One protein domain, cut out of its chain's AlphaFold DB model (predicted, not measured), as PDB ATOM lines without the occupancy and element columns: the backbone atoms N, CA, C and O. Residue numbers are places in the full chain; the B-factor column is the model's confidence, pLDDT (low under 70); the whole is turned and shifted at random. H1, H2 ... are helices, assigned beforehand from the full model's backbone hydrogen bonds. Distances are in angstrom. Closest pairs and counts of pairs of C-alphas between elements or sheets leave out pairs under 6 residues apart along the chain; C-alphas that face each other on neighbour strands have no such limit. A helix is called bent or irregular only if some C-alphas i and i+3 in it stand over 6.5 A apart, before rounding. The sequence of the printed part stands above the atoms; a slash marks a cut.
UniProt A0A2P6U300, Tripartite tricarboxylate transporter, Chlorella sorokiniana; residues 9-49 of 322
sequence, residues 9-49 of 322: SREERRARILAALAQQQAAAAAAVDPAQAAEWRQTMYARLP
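AT A GLANCE: This is residues 9 to 49 of the 322 residues of the protein "Tripartite tricarboxylate transporter" of Chlorella sorokiniana (UniProt A0A2P6U300). Two helices follow each other end to end and make a wide, open V, with H1 as the longer arm, H2 as the shorter one, and residues 32 and 33 at the corner. Nothing folds back: the arms do not pack on each other, and there is no core. The printed part has 41 residues, 36 of them in two named helices, H1 then H2, with no named strand; the class is all helix. The whole is extended, with a radius of gyration of the C-alphas of 17.0 A, and the C-alphas span 53 by 21 by 6 A along their three main axes.

IN THESE COORDINATES: Ser 9 comes before the first helix. H1 is residues 10 to 31, 31.7 A from first to last C-alpha; it begins with C-alpha 10 at (27.609, 74.200, 207.007) and ends with C-alpha 31 at (49.402, 75.087, 229.985). Val 32 and Asp 33 follow. H2 is residues 34 to 47, 20.0 A from first to last C-alpha, and ends with C-alpha 47 at (65.669, 94.273, 228.210). Leu 48 and Pro 49 come after it.

HOW THE PARTS SIT: H1 and H2 are joined by a tight link of 2 residues. They are apart, with no C-alpha of the one within 8 A of the other. Neither helix is bent. In both H1 and H2 every backbone O i to N i+4 pair is within hydrogen-bond range.

THE WHOLE: The two C-alphas farthest apart are those of Ser 9 and Pro 49, 53.8 A. Residues 9 to 49 stand free, with no C-alpha 8 or more residues away along the chain within 10 A. The printed part has no cut, and its one link between helices is tight. The mean pLDDT of the printed part is 85.4; residues 48 to 49 are under 70, where the model's confidence is low.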
ATOM      1  N   SER A   9      25.102  70.245 208.360       84.62
ATOM      2  CA  SER A   9      24.913  71.568 207.778       84.62
ATOM      3  C   SER A   9      26.217  72.368 207.893       84.62
ATOM      4  O   SER A   9      27.041  72.156 208.790       84.62
ATOM      5  N   ARG A  10      26.440  73.305 206.967       82.44
ATOM      6  CA  ARG A  10      27.609  74.200 207.007       82.44
ATOM      7  C   ARG A  10      27.730  74.915 208.362       82.44
ATOM      8  O   ARG A  10      28.840  75.177 208.819       82.44
ATOM      9  N   GLU A  11      26.598  75.197 209.002       83.81
ATOM     10  CA  GLU A  11      26.513  75.811 210.328       83.81
ATOM     11  C   GLU A  11      26.994  74.872 211.431       83.81
ATOM     12  O   GLU A  11      27.793  75.281 212.268       83.81
ATOM     13  N   GLU A  12      26.604  73.599 211.389       89.12
ATOM     14  CA  GLU A  12      27.060  72.600 212.353       89.12
ATOM     15  C   GLU A  12      28.571  72.357 212.235       89.12
ATOM     16  O   GLU A  12      29.284  72.296 213.238       89.12
ATOM     17  N   ARG A  13      29.095  72.314 211.003       89.56
ATOM     18  CA  ARG A  13      30.541  72.200 210.766       89.56
ATOM     19  C   ARG A  13      31.294  73.418 211.307       89.56
ATOM     20  O   ARG A  13      32.328  73.258 211.951       89.56
ATOM     21  N   ARG A  14      30.756  74.625 211.108       92.56
ATOM     22  CA  ARG A  14      31.319  75.862 211.668       92.56
ATOM     23  C   ARG A  14      31.285  75.857 213.199       92.56
ATOM     24  O   ARG A  14      32.279  76.232 213.813       92.56
ATOM     25  N   ALA A  15      30.185  75.416 213.805       92.75
ATOM     26  CA  ALA A  15      30.050  75.336 215.257       92.75
ATOM     27  C   ALA A  15      31.077  74.371 215.871       92.75
ATOM     28  O   ALA A  15      31.729  74.721 216.851       92.75
ATOM     29  N   ARG A  16      31.295  73.202 215.249       93.69
ATOM     30  CA  ARG A  16      32.309  72.233 215.699       93.69
ATOM     31  C   ARG A  16      33.733  72.786 215.606       93.69
ATOM     32  O   ARG A  16      34.500  72.619 216.548       93.69
ATOM     33  N   ILE A  17      34.072  73.480 214.517       89.81
ATOM     34  CA  ILE A  17      35.396  74.108 214.357       89.81
ATOM     35  C   ILE A  17      35.620  75.188 215.425       89.81
ATOM     36  O   ILE A  17      36.673  75.222 216.053       89.81
ATOM     37  N   LEU A  18      34.625  76.047 215.671       93.81
ATOM     38  CA  LEU A  18      34.733  77.092 216.691       93.81
ATOM     39  C   LEU A  18      34.854  76.513 218.107       93.81
ATOM     40  O   LEU A  18      35.645  77.021 218.898       93.81
ATOM     41  N   ALA A  19      34.122  75.439 218.415       94.12
ATOM     42  CA  ALA A  19      34.228  74.751 219.698       94.12
ATOM     43  C   ALA A  19      35.615  74.116 219.899       94.12
ATOM     44  O   ALA A  19      36.209  74.274 220.964       94.12
ATOM     45  N   ALA A  20      36.163  73.467 218.865       91.00
ATOM     46  CA  ALA A  20      37.501  72.880 218.912       91.00
ATOM     47  C   ALA A  20      38.591  73.946 219.120       91.00
ATOM     48  O   ALA A  20      39.470  73.773 219.963       91.00
ATOM     49  N   LEU A  21      38.497  75.084 218.421       91.75
ATOM     50  CA  LEU A  21      39.424  76.205 218.599       91.75
ATOM     51  C   LEU A  21      39.341  76.809 220.005       91.75
ATOM     52  O   LEU A  21      40.373  77.080 220.614       91.75
ATOM     53  N   ALA A  22      38.133  76.987 220.546       90.38
ATOM     54  CA  ALA A  22      37.954  77.488 221.908       90.38
ATOM     55  C   ALA A  22      38.553  76.529 222.951       90.38
ATOM     56  O   ALA A  22      39.220  76.971 223.888       90.38
ATOM     57  N   GLN A  23      38.377  75.217 222.768       93.31
ATOM     58  CA  GLN A  23      38.961  74.205 223.646       93.31
ATOM     59  C   GLN A  23      40.494  74.191 223.566       93.31
ATOM     60  O   GLN A  23      41.159  74.110 224.598       93.31
ATOM     61  N   GLN A  24      41.065  74.328 222.365       89.75
ATOM     62  CA  GLN A  24      42.513  74.407 222.178       89.75
ATOM     63  C   GLN A  24      43.102  75.674 222.815       89.75
ATOM     64  O   GLN A  24      44.145  75.605 223.459       89.75
ATOM     65  N   GLN A  25      42.418  76.816 222.704       89.75
ATOM     66  CA  GLN A  25      42.832  78.061 223.358       89.75
ATOM     67  C   GLN A  25      42.773  77.960 224.883       89.75
ATOM     68  O   GLN A  25      43.696  78.409 225.557       89.75
ATOM     69  N   ALA A  26      41.725  77.341 225.432       86.62
ATOM     70  CA  ALA A  26      41.617  77.113 226.869       86.62
ATOM     71  C   ALA A  26      42.723  76.176 227.382       86.62
ATOM     72  O   ALA A  26      43.324  76.450 228.417       86.62
ATOM     73  N   ALA A  27      43.037  75.110 226.637       88.31
ATOM     74  CA  ALA A  27      44.124  74.195 226.974       88.31
ATOM     75  C   ALA A  27      45.499  74.878 226.903       88.31
ATOM     76  O   ALA A  27      46.305  74.718 227.815       88.31
ATOM     77  N   ALA A  28      45.748  75.688 225.869       77.56
ATOM     78  CA  ALA A  28      46.980  76.463 225.748       77.56
ATOM     79  C   ALA A  28      47.123  77.485 226.886       77.56
ATOM     80  O   ALA A  28      48.191  77.595 227.476       77.56
ATOM     81  N   ALA A  29      46.045  78.187 227.251       77.31
ATOM     82  CA  ALA A  29      46.055  79.127 228.370       77.31
ATOM     83  C   ALA A  29      46.283  78.434 229.724       77.31
ATOM     84  O   ALA A  29      46.965  78.987 230.577       77.31
ATOM     85  N   ALA A  30      45.746  77.225 229.912       85.06
ATOM     86  CA  ALA A  30      45.964  76.429 231.119       85.06
ATOM     87  C   ALA A  30      47.378  75.825 231.198       85.06
ATOM     88  O   ALA A  30      47.861  75.559 232.295       85.06
ATOM     89  N   ALA A  31      48.037  75.607 230.055       83.75
ATOM     90  CA  ALA A  31      49.402  75.087 229.985       83.75
ATOM     91  C   ALA A  31      50.475  76.155 230.258       83.75
ATOM     92  O   ALA A  31      51.621  75.810 230.541       83.75
ATOM     93  N   VAL A  32      50.126  77.441 230.174       87.19
ATOM     94  CA  VAL A  32      51.047  78.533 230.503       87.19
ATOM     95  C   VAL A  32      51.047  78.744 232.014       87.19
ATOM     96  O   VAL A  32      50.063  79.217 232.581       87.19
ATOM     97  N   ASP A  33      52.172  78.440 232.661       92.38
ATOM     98  CA  ASP A  33      52.378  78.772 234.070       92.38
ATOM     99  C   ASP A  33      52.331  80.306 234.247       92.38
ATOM    100  O   ASP A  33      53.148  81.029 233.656       92.38
ATOM    101  N   PRO A  34      51.386  80.846 235.043       83.75
ATOM    102  CA  PRO A  34      51.275  82.284 235.257       83.75
ATOM    103  C   PRO A  34      52.543  82.897 235.867       83.75
ATOM    104  O   PRO A  34      52.820  84.070 235.600       83.75
ATOM    105  N   ALA A  35      53.320  82.131 236.643       87.31
ATOM    106  CA  ALA A  35      54.586  82.583 237.209       87.31
ATOM    107  C   ALA A  35      55.642  82.769 236.109       87.31
ATOM    108  O   ALA A  35      56.232  83.845 235.994       87.31
ATOM    109  N   GLN A  36      55.786  81.781 235.223       87.50
ATOM    110  CA  GLN A  36      56.708  81.843 234.087       87.50
ATOM    111  C   GLN A  36      56.323  82.954 233.096       87.50
ATOM    112  O   GLN A  36      57.179  83.680 232.590       87.50
ATOM    113  N   ALA A  37      55.025  83.165 232.860       76.38
ATOM    114  CA  ALA A  37      54.544  84.268 232.028       76.38
ATOM    115  C   ALA A  37      54.781  85.654 232.659       76.38
ATOM    116  O   ALA A  37      54.911  86.654 231.946       76.38
ATOM    117  N   ALA A  38      54.789  85.759 233.991       82.81
ATOM    118  CA  ALA A  38      55.137  86.994 234.689       82.81
ATOM    119  C   ALA A  38      56.646  87.274 234.610       82.81
ATOM    120  O   ALA A  38      57.030  88.391 234.265       82.81
ATOM    121  N   GLU A  39      57.479  86.258 234.837       88.94
ATOM    122  CA  GLU A  39      58.939  86.345 234.722       88.94
ATOM    123  C   GLU A  39      59.381  86.704 233.296       88.94
ATOM    124  O   GLU A  39      60.196  87.609 233.098       88.94
ATOM    125  N   TRP A  40      58.781  86.073 232.282       86.12
ATOM    126  CA  TRP A  40      59.055  86.391 230.882       86.12
ATOM    127  C   TRP A  40      58.714  87.849 230.555       86.12
ATOM    128  O   TRP A  40      59.525  88.554 229.954       86.12
ATOM    129  N   ARG A  41      57.551  88.346 231.006       86.12
ATOM    130  CA  ARG A  41      57.167  89.755 230.823       86.12
ATOM    131  C   ARG A  41      58.161  90.696 231.495       86.12
ATOM    132  O   ARG A  41      58.594  91.651 230.860       86.12
ATOM    133  N   GLN A  42      58.545  90.427 232.741       84.25
ATOM    134  CA  GLN A  42      59.529  91.246 233.457       84.25
ATOM    135  C   GLN A  42      60.884  91.254 232.746       84.25
ATOM    136  O   GLN A  42      61.470  92.318 232.579       84.25
ATOM    137  N   THR A  43      61.341  90.102 232.254       84.31
ATOM    138  CA  THR A  43      62.604  89.979 231.514       84.31
ATOM    139  C   THR A  43      62.560  90.740 230.190       84.31
ATOM    140  O   THR A  43      63.512  91.439 229.848       84.31
ATOM    141  N   MET A  44      61.449  90.658 229.453       76.56
ATOM    142  CA  MET A  44      61.259  91.413 228.211       76.56
ATOM    143  C   MET A  44      61.218  92.922 228.469       76.56
ATOM    144  O   MET A  44      61.848  93.678 227.734       76.56
ATOM    145  N   TYR A  45      60.543  93.364 229.536       78.50
ATOM    146  CA  TYR A  45      60.519  94.777 229.919       78.50
ATOM    147  C   TYR A  45      61.867  95.287 230.428       78.50
ATOM    148  O   TYR A  45      62.238  96.404 230.096       78.50
ATOM    149  N   ALA A  46      62.629  94.471 231.158       76.69
ATOM    150  CA  ALA A  46      63.961  94.835 231.640       76.69
ATOM    151  C   ALA A  46      65.009  94.926 230.515       76.69
ATOM    152  O   ALA A  46      66.009  95.622 230.659       76.69
ATOM    153  N   ARG A  47      64.799  94.216 229.397       75.31
ATOM    154  CA  ARG A  47      65.669  94.273 228.210       75.31
ATOM    155  C   ARG A  47      65.314  95.404 227.249       75.31
ATOM    156  O   ARG A  47      66.091  95.672 226.333       75.31
ATOM    157  N   LEU A  48      64.159  96.049 227.417       67.75
ATOM    158  CA  LEU A  48      63.836  97.239 226.641       67.75
ATOM    159  C   LEU A  48      64.737  98.378 227.142       67.75
ATOM    160  O   LEU A  48      64.741  98.653 228.338       67.75
ATOM    161  N   PRO A  49      65.529  99.019 226.264       68.12
ATOM    162  CA  PRO A  49      66.378 100.125 226.681       68.12
ATOM    163  C   PRO A  49      65.511 101.238 227.282       68.12
ATOM    164  O   PRO A  49      64.483 101.586 226.704       68.12
TER     165      PRO A  49